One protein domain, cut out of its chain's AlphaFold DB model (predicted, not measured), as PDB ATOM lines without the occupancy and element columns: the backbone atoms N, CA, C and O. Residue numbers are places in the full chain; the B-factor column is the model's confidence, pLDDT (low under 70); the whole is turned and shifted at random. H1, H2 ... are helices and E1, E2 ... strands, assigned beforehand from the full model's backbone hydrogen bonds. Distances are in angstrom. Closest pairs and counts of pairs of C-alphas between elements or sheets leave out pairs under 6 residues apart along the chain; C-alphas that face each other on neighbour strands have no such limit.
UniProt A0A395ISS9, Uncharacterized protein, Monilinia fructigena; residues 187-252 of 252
ATOM      1  N   VAL A 187     -24.113   5.937  45.831       97.00
ATOM      2  CA  VAL A 187     -24.913   5.023  46.647       97.00
ATOM      3  C   VAL A 187     -24.104   4.361  47.762       97.00
ATOM      4  O   VAL A 187     -24.645   3.521  48.478       97.00
ATOM      5  N   SER A 188     -22.833   4.749  47.940       95.56
ATOM      6  CA  SER A 188     -21.886   4.158  48.903       95.56
ATOM      7  C   SER A 188     -22.395   4.106  50.347       95.56
ATOM      8  O   SER A 188     -21.950   3.287  51.148       95.56
ATOM      9  N   ARG A 189     -23.368   4.958  50.686       95.06
ATOM     10  CA  ARG A 189     -24.064   4.948  51.973       95.06
ATOM     11  C   ARG A 189     -24.896   3.682  52.214       95.06
ATOM     12  O   ARG A 189     -25.090   3.313  53.371       95.06
ATOM     13  N   TRP A 190     -25.423   3.067  51.159       96.62
ATOM     14  CA  TRP A 190     -26.329   1.916  51.238       96.62
ATOM     15  C   TRP A 190     -25.719   0.625  50.706       96.62
ATOM     16  O   TRP A 190     -26.120  -0.440  51.166       96.62
ATOM     17  N   ALA A 191     -24.790   0.707  49.751       96.88
ATOM     18  CA  ALA A 191     -24.145  -0.459  49.162       96.88
ATOM     19  C   ALA A 191     -22.718  -0.128  48.705       96.88
ATOM     20  O   ALA A 191     -22.481   0.937  48.129       96.88
ATOM     21  N   SER A 192     -21.779  -1.047  48.933       96.75
ATOM     22  CA  SER A 192     -20.419  -0.957  48.389       96.75
ATOM     23  C   SER A 192     -20.411  -1.161  46.870       96.75
ATOM     24  O   SER A 192     -21.361  -1.693  46.291       96.75
ATOM     25  N   ASP A 193     -19.317  -0.780  46.209       95.12
ATOM     26  CA  ASP A 193     -19.165  -0.996  44.767       95.12
ATOM     27  C   ASP A 193     -19.292  -2.484  44.403       95.12
ATOM     28  O   ASP A 193     -20.016  -2.829  43.471       95.12
ATOM     29  N   GLU A 194     -18.690  -3.378  45.193       96.56
ATOM     30  CA  GLU A 194     -18.771  -4.820  44.956       96.56
ATOM     31  C   GLU A 194     -20.186  -5.372  45.167       96.56
ATOM     32  O   GLU A 194     -20.563  -6.362  44.537       96.56
ATOM     33  N   GLU A 195     -20.965  -4.786  46.078       97.44
ATOM     34  CA  GLU A 195     -22.371  -5.145  46.273       97.44
ATOM     35  C   GLU A 195     -23.213  -4.711  45.074       97.44
ATOM     36  O   GLU A 195     -23.937  -5.542  44.526       97.44
ATOM     37  N   VAL A 196     -23.056  -3.468  44.607       96.69
ATOM     38  CA  VAL A 196     -23.758  -2.939  43.422       96.69
ATOM     39  C   VAL A 196     -23.437  -3.754  42.165       96.69
ATOM     40  O   VAL A 196     -24.330  -4.029  41.355       96.69
ATOM     41  N   ASP A 197     -22.190  -4.199  42.008       95.12
ATOM     42  CA  ASP A 197     -21.774  -5.024  40.871       95.12
ATOM     43  C   ASP A 197     -22.479  -6.390  40.845       95.12
ATOM     44  O   ASP A 197     -22.750  -6.919  39.766       95.12
ATOM     45  N   ARG A 198     -22.835  -6.939  42.016       96.94
ATOM     46  CA  ARG A 198     -23.584  -8.202  42.145       96.94
ATOM     47  C   ARG A 198     -25.104  -8.035  42.054       96.94
ATOM     48  O   ARG A 198     -25.791  -9.042  41.898       96.94
ATOM     49  N   MET A 199     -25.616  -6.808  42.161       97.12
ATOM     50  CA  MET A 199     -27.053  -6.531  42.126       97.12
ATOM     51  C   MET A 199     -27.645  -6.710  40.728       97.12
ATOM     52  O   MET A 199     -27.049  -6.322  39.718       97.12
ATOM     53  N   ASN A 200     -28.869  -7.227  40.685       95.94
ATOM     54  CA  ASN A 200     -29.717  -7.178  39.500       95.94
ATOM     55  C   ASN A 200     -30.334  -5.772  39.307       95.94
ATOM     56  O   ASN A 200     -30.161  -4.872  40.129       95.94
ATOM     57  N   MET A 201     -31.062  -5.567  38.205       94.25
ATOM     58  CA  MET A 201     -31.616  -4.249  37.866       94.25
ATOM     59  C   MET A 201     -32.643  -3.720  38.877       94.25
ATOM     60  O   MET A 201     -32.643  -2.522  39.149       94.25
ATOM     61  N   GLU A 202     -33.480  -4.579  39.457       95.75
ATOM     62  CA  GLU A 202     -34.473  -4.156  40.455       95.75
ATOM     63  C   GLU A 202     -33.794  -3.740  41.766       95.75
ATOM     64  O   GLU A 202     -34.123  -2.699  42.334       95.75
ATOM     65  N   GLU A 203     -32.778  -4.489  42.201       96.69
ATOM     66  CA  GLU A 203     -31.974  -4.150  43.385       96.69
ATOM     67  C   GLU A 203     -31.217  -2.825  43.190       96.69
ATOM     68  O   GLU A 203     -31.211  -1.961  44.072       96.69
ATOM     69  N   ARG A 204     -30.640  -2.605  41.998       97.06
ATOM     70  CA  ARG A 204     -29.998  -1.325  41.653       97.06
ATOM     71  C   ARG A 204     -30.996  -0.176  41.644       97.06
ATOM     72  O   ARG A 204     -30.674   0.899  42.149       97.06
ATOM     73  N   LYS A 205     -32.203  -0.393  41.115       96.56
ATOM     74  CA  LYS A 205     -33.290   0.596  41.129       96.56
ATOM     75  C   LYS A 205     -33.685   0.983  42.547       96.56
ATOM     76  O   LYS A 205     -33.898   2.162  42.824       96.56
ATOM     77  N   GLU A 206     -33.762   0.009  43.448       97.25
ATOM     78  CA  GLU A 206     -34.090   0.247  44.849       97.25
ATOM     79  C   GLU A 206     -33.019   1.095  45.546       97.25
ATOM     80  O   GLU A 206     -33.345   2.129  46.144       97.25
ATOM     81  N   VAL A 207     -31.745   0.711  45.412       97.31
ATOM     82  CA  VAL A 207     -30.611   1.438  46.002       97.31
ATOM     83  C   VAL A 207     -30.472   2.843  45.424       97.31
ATOM     84  O   VAL A 207     -30.357   3.814  46.175       97.31
ATOM     85  N   TYR A 208     -30.564   2.988  44.104       97.06
ATOM     86  CA  TYR A 208     -30.526   4.301  43.466       97.06
ATOM     87  C   TYR A 208     -31.730   5.158  43.880       97.06
ATOM     88  O   TYR A 208     -31.597   6.349  44.162       97.06
ATOM     89  N   GLY A 209     -32.903   4.541  44.038       96.75
ATOM     90  CA  GLY A 209     -34.096   5.182  44.577       96.75
ATOM     91  C   GLY A 209     -33.911   5.713  46.001       96.75
ATOM     92  O   GLY A 209     -34.469   6.762  46.328       96.75
ATOM     93  N   MET A 210     -33.120   5.044  46.850       96.81
ATOM     94  CA  MET A 210     -32.744   5.573  48.171       96.81
ATOM     95  C   MET A 210     -31.900   6.846  48.046       96.81
ATOM     96  O   MET A 210     -32.225   7.843  48.694       96.81
ATOM     97  N   ALA A 211     -30.900   6.849  47.159       96.69
ATOM     98  CA  ALA A 211     -30.071   8.025  46.894       96.69
ATOM     99  C   ALA A 211     -30.883   9.207  46.343       96.69
ATOM    100  O   ALA A 211     -30.712  10.346  46.789       96.69
ATOM    101  N   ILE A 212     -31.826   8.944  45.431       95.19
ATOM    102  CA  ILE A 212     -32.747   9.959  44.900       95.19
ATOM    103  C   ILE A 212     -33.620  10.538  46.019       95.19
ATOM    104  O   ILE A 212     -33.808  11.756  46.082       95.19
ATOM    105  N   ARG A 213     -34.184   9.695  46.895       95.38
ATOM    106  CA  ARG A 213     -35.034  10.161  48.005       95.38
ATOM    107  C   ARG A 213     -34.263  11.076  48.949       95.38
ATOM    108  O   ARG A 213     -34.726  12.183  49.205       95.38
ATOM    109  N   GLU A 214     -33.077  10.654  49.382       94.25
ATOM    110  CA  GLU A 214     -32.207  11.471  50.233       94.25
ATOM    111  C   GLU A 214     -31.836  12.797  49.558       94.25
ATOM    112  O   GLU A 214     -31.985  13.864  50.155       94.25
ATOM    113  N   THR A 215     -31.433  12.752  48.288       93.00
ATOM    114  CA  THR A 215     -31.088  13.958  47.525       93.00
ATOM    115  C   THR A 215     -32.255  14.942  47.488       93.00
ATOM    116  O   THR A 215     -32.080  16.130  47.752       93.00
ATOM    117  N   ASN A 216     -33.472  14.462  47.225       90.19
ATOM    118  CA  ASN A 216     -34.662  15.311  47.210       90.19
ATOM    119  C   ASN A 216     -34.989  15.906  48.584       90.19
ATOM    120  O   ASN A 216     -35.446  17.047  48.664       90.19
ATOM    121  N   GLU A 217     -34.776  15.163  49.670       90.62
ATOM    122  CA  GLU A 217     -34.942  15.695  51.025       90.62
ATOM    123  C   GLU A 217     -33.947  16.816  51.319       90.62
ATOM    124  O   GLU A 217     -34.347  17.858  51.840       90.62
ATOM    125  N   VAL A 218     -32.680  16.632  50.935       89.81
ATOM    126  CA  VAL A 218     -31.643  17.661  51.053       89.81
ATOM    127  C   VAL A 218     -32.035  18.896  50.242       89.81
ATOM    128  O   VAL A 218     -32.156  19.982  50.805       89.81
ATOM    129  N   LEU A 219     -32.343  18.742  48.951       85.12
ATOM    130  CA  LEU A 219     -32.716  19.860  48.077       85.12
ATOM    131  C   LEU A 219     -33.936  20.640  48.590       85.12
ATOM    132  O   LEU A 219     -33.946  21.869  48.530       85.12
ATOM    133  N   ARG A 220     -34.940  19.960  49.160       82.88
ATOM    134  CA  ARG A 220     -36.109  20.621  49.773       82.88
ATOM    135  C   ARG A 220     -35.740  21.480  50.981       82.88
ATOM    136  O   ARG A 220     -36.365  22.518  51.188       82.88
ATOM    137  N   ARG A 221     -34.746  21.069  51.775       81.44
ATOM    138  CA  ARG A 221     -34.254  21.840  52.932       81.44
ATOM    139  C   ARG A 221     -33.309  22.972  52.523       81.44
ATOM    140  O   ARG A 221     -33.305  24.009  53.181       81.44
ATOM    141  N   CYS A 222     -32.592  22.820  51.407       73.31
ATOM    142  CA  CYS A 222     -31.710  23.842  50.828       73.31
ATOM    143  C   CYS A 222     -32.448  25.072  50.269       73.31
ATOM    144  O   CYS A 222     -31.803  26.021  49.828       73.31
ATOM    145  N   ASN A 223     -33.786  25.098  50.310       58.69
ATOM    146  CA  ASN A 223     -34.630  26.194  49.824       58.69
ATOM    147  C   ASN A 223     -34.591  27.462  50.713       58.69
ATOM    148  O   ASN A 223     -35.572  28.202  50.820       58.69
ATOM    149  N   GLN A 224     -33.465  27.732  51.381       54.41
ATOM    150  CA  GLN A 224     -33.227  29.016  52.034       54.41
ATOM    151  C   GLN A 224     -32.897  30.049  50.958       54.41
ATOM    152  O   GLN A 224     -31.748  30.209  50.554       54.41
ATOM    153  N   ALA A 225     -33.955  30.714  50.492       52.00
ATOM    154  CA  ALA A 225     -33.978  31.785  49.506       52.00
ATOM    155  C   ALA A 225     -32.812  32.772  49.656       52.00
ATOM    156  O   ALA A 225     -32.892  33.722  50.433       52.00
ATOM    157  N   GLN A 226     -31.747  32.554  48.888       54.06
ATOM    158  CA  GLN A 226     -30.741  33.543  48.520       54.06
ATOM    159  C   GLN A 226     -30.209  33.175  47.131       54.06
ATOM    160  O   GLN A 226     -30.319  32.032  46.704       54.06
ATOM    161  N   ILE A 227     -29.593  34.151  46.462       58.91
ATOM    162  CA  ILE A 227     -28.957  34.110  45.124       58.91
ATOM    163  C   ILE A 227     -28.012  32.894  44.904       58.91
ATOM    164  O   ILE A 227     -27.549  32.646  43.797       58.91
ATOM    165  N   VAL A 228     -27.709  32.126  45.956       60.09
ATOM    166  CA  VAL A 228     -26.843  30.947  45.953       60.09
ATOM    167  C   VAL A 228     -27.569  29.791  46.643       60.09
ATOM    168  O   VAL A 228     -28.070  29.966  47.755       60.09
ATOM    169  N   LEU A 229     -27.554  28.601  46.031       67.06
ATOM    170  CA  LEU A 229     -27.951  27.354  46.689       67.06
ATOM    171  C   LEU A 229     -27.063  27.134  47.923       67.06
ATOM    172  O   LEU A 229     -25.858  26.909  47.797       67.06
ATOM    173  N   LYS A 230     -27.647  27.209  49.122       71.31
ATOM    174  CA  LYS A 230     -26.936  26.992  50.387       71.31
ATOM    175  C   LYS A 230     -27.371  25.675  51.006       71.31
ATOM    176  O   LYS A 230     -28.503  25.536  51.459       71.31
ATOM    177  N   MET A 231     -26.443  24.729  51.040       78.00
ATOM    178  CA  MET A 231     -26.596  23.490  51.794       78.00
ATOM    179  C   MET A 231     -26.142  23.718  53.237       78.00
ATOM    180  O   MET A 231     -25.173  24.449  53.472       78.00
ATOM    181  N   ALA A 232     -26.827  23.102  54.203       81.25
ATOM    182  CA  ALA A 232     -26.329  23.065  55.574       81.25
ATOM    183  C   ALA A 232     -24.967  22.349  55.616       81.25
ATOM    184  O   ALA A 232     -24.652  21.545  54.742       81.25
ATOM    185  N   LYS A 233     -24.138  22.636  56.627       82.12
ATOM    186  CA  LYS A 233     -22.761  22.106  56.716       82.12
ATOM    187  C   LYS A 233     -22.719  20.568  56.690       82.12
ATOM    188  O   LYS A 233     -21.742  19.974  56.238       82.12
ATOM    189  N   GLU A 234     -23.759  19.950  57.225       86.00
ATOM    190  CA  GLU A 234     -23.976  18.514  57.332       86.00
ATOM    191  C   GLU A 234     -24.661  17.893  56.107       86.00
ATOM    192  O   GLU A 234     -24.489  16.695  55.873       86.00
ATOM    193  N   ASP A 235     -25.394  18.683  55.319       88.06
ATOM    194  CA  ASP A 235     -26.084  18.197  54.127       88.06
ATOM    195  C   ASP A 235     -25.069  17.938  53.003       88.06
ATOM    196  O   ASP A 235     -24.155  18.729  52.752       88.06
ATOM    197  N   LYS A 236     -25.235  16.816  52.296       88.88
ATOM    198  CA  LYS A 236     -24.397  16.422  51.156       88.88
ATOM    199  C   LYS A 236     -25.252  15.749  50.091       88.88
ATOM    200  O   LYS A 236     -26.135  14.965  50.417       88.88
ATOM    201  N   VAL A 237     -24.942  16.022  48.827       91.56
ATOM    202  CA  VAL A 237     -25.448  15.271  47.671       91.56
ATOM    203  C   VAL A 237     -24.223  14.678  46.979       91.56
ATOM    204  O   VAL A 237     -23.582  15.367  46.184       91.56
ATOM    205  N   PRO A 238     -23.794  13.467  47.367       93.56
ATOM    206  CA  PRO A 238     -22.595  12.874  46.804       93.56
ATOM    207  C   PRO A 238     -22.873  12.408  45.367       93.56
ATOM    208  O   PRO A 238     -23.883  11.765  45.080       93.56
ATOM    209  N   LEU A 239     -21.971  12.772  44.457       95.06
ATOM    210  CA  LEU A 239     -22.032  12.444  43.035       95.06
ATOM    211  C   LEU A 239     -20.804  11.627  42.647       95.06
ATOM    212  O   LEU A 239     -19.706  11.863  43.159       95.06
ATOM    213  N   ARG A 240     -20.974  10.726  41.683       94.81
ATOM    214  CA  ARG A 240     -19.891   9.969  41.061       94.81
ATOM    215  C   ARG A 240     -19.809  10.319  39.582       94.81
ATOM    216  O   ARG A 240     -20.774  10.144  38.844       94.81
ATOM    217  N   PHE A 241     -18.633  10.764  39.149       95.94
ATOM    218  CA  PHE A 241     -18.287  10.827  37.732       95.94
ATOM    219  C   PHE A 241     -17.745   9.462  37.314       95.94
ATOM    220  O   PHE A 241     -16.791   8.961  37.911       95.94
ATOM    221  N   VAL A 242     -18.364   8.852  36.309       95.31
ATOM    222  CA  VAL A 242     -17.986   7.536  35.779       95.31
ATOM    223  C   VAL A 242     -17.586   7.678  34.321       95.31
ATOM    224  O   VAL A 242     -18.197   8.455  33.594       95.31
ATOM    225  N   GLU A 243     -16.534   6.984  33.884       96.25
ATOM    226  CA  GLU A 243     -16.198   6.946  32.455       96.25
ATOM    227  C   GLU A 243     -17.394   6.404  31.668       96.25
ATOM    228  O   GLU A 243     -18.043   5.449  32.102       96.25
ATOM    229  N   ARG A 244     -17.675   7.005  30.508       94.12
ATOM    230  CA  ARG A 244     -18.769   6.540  29.649       94.12
ATOM    231  C   ARG A 244     -18.612   5.063  29.298       94.12
ATOM    232  O   ARG A 244     -17.514   4.609  28.975       94.12
ATOM    233  N   GLY A 245     -19.717   4.326  29.348       92.50
ATOM    234  CA  GLY A 245     -19.754   2.873  29.173       92.50
ATOM    235  C   GLY A 245     -19.486   2.074  30.453       92.50
ATOM    236  O   GLY A 245     -19.522   0.846  30.409       92.50
ATOM    237  N   ARG A 246     -19.204   2.738  31.584       94.69
ATOM    238  CA  ARG A 246     -19.050   2.114  32.912       94.69
ATOM    239  C   ARG A 246     -20.145   2.517  33.896       94.69
ATOM    240  O   ARG A 246     -19.966   2.396  35.108       94.69
ATOM    241  N   GLU A 247     -21.252   3.035  33.389       94.62
ATOM    242  CA  GLU A 247     -22.416   3.366  34.193       94.62
ATOM    243  C   GLU A 247     -23.008   2.104  34.828       94.62
ATOM    244  O   GLU A 247     -23.104   1.045  34.203       94.62
ATOM    245  N   ARG A 248     -23.437   2.225  36.080       93.88
ATOM    246  CA  ARG A 248     -24.066   1.142  36.846       93.88
ATOM    247  C   ARG A 248     -25.583   1.267  36.860       93.88
ATOM    248  O   ARG A 248     -26.263   0.257  37.051       93.88
ATOM    249  N   PHE A 249     -26.094   2.478  36.628       94.19
ATOM    250  CA  PHE A 249     -27.507   2.833  36.777       94.19
ATOM    251  C   PHE A 249     -28.173   3.286  35.462       94.19
ATOM    252  O   PHE A 249     -29.278   3.822  35.486       94.19
ATOM    253  N   THR A 250     -27.541   3.063  34.303       86.94
ATOM    254  CA  THR A 250     -28.137   3.385  32.993       86.94
ATOM    255  C   THR A 250     -29.429   2.603  32.750       86.94
ATOM    256  O   THR A 250     -29.462   1.383  32.895       86.94
ATOM    257  N   GLY A 251     -30.476   3.305  32.304       78.94
ATOM    258  CA  GLY A 251     -31.768   2.708  31.945       78.94
ATOM    259  C   GLY A 251     -32.725   2.474  33.119       78.94
ATOM    260  O   GLY A 251     -33.737   1.799  32.928       78.94
ATOM    261  N   LEU A 252     -32.405   3.005  34.304       78.06
ATOM    262  CA  LEU A 252     -33.274   3.011  35.487       78.06
ATOM    263  C   LEU A 252     -34.244   4.193  35.531       78.06
ATOM    264  O   LEU A 252     -33.898   5.268  34.991       78.06
TER     265      LEU A 252
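What this domain is: This is residues 187 to 252 of the 252 residues of an uncharacterized protein of Monilinia fructigena (UniProt A0A395ISS9). One long helix, H2, makes the long axis; the short helix H1 lies near its first end, and beyond its other end the chain swings out in a long loop and folds back as an open arm that holds the strand E1. Residues 241 to 247, of which 241 to 243 belong to E1, stick out free. The printed part has 66 residues with two named helices and one named strand, in the order H1, H2, E1; it is mostly helix by its named elements, though under half of the residues are in them. It is loose, with a radius of gyration of the C-alphas of 14.2 A, and elongated, spanning 42 by 22 by 20 A.

How they stand to each other: The longest helix, H2, residues 201 to 221, is close to but not clearly touching H1, residues 193 to 198. Their closest C-alphas, those of Val 196 and Arg 204, are 6.7 A apart. They run opposite ways at a steep tilt of 40 degrees. The strand E1, residues 239 to 243, is apart from H1 and from H2, and it pairs with no named strand. In H1 and H2 every O i to N i+4 pair is within hydrogen-bond range.

Where its parts are: H2 is 30.2 A long, from C-alpha 201 at (-31.616, -4.249, 37.866) to C-alpha 221 at (-34.254, 21.840, 52.932). H1, 8.9 A long, begins at C-alpha 193, at (-19.165, -0.996, 44.767). E1, 13.3 A long, ends at C-alpha 243, at (-16.198, 6.946, 32.455).

The domain as a whole: The two C-alphas farthest apart, those of Arg 198 and Gln 226, are 42.8 A apart. The link from H1 to H2 is tight; that from H2 to E1 is long, with 17 residues. The printed part has no cut and ends at residue 252, the chain's last. Mean pLDDT of the printed part is 88.4; residues 223 to 229 are under 70.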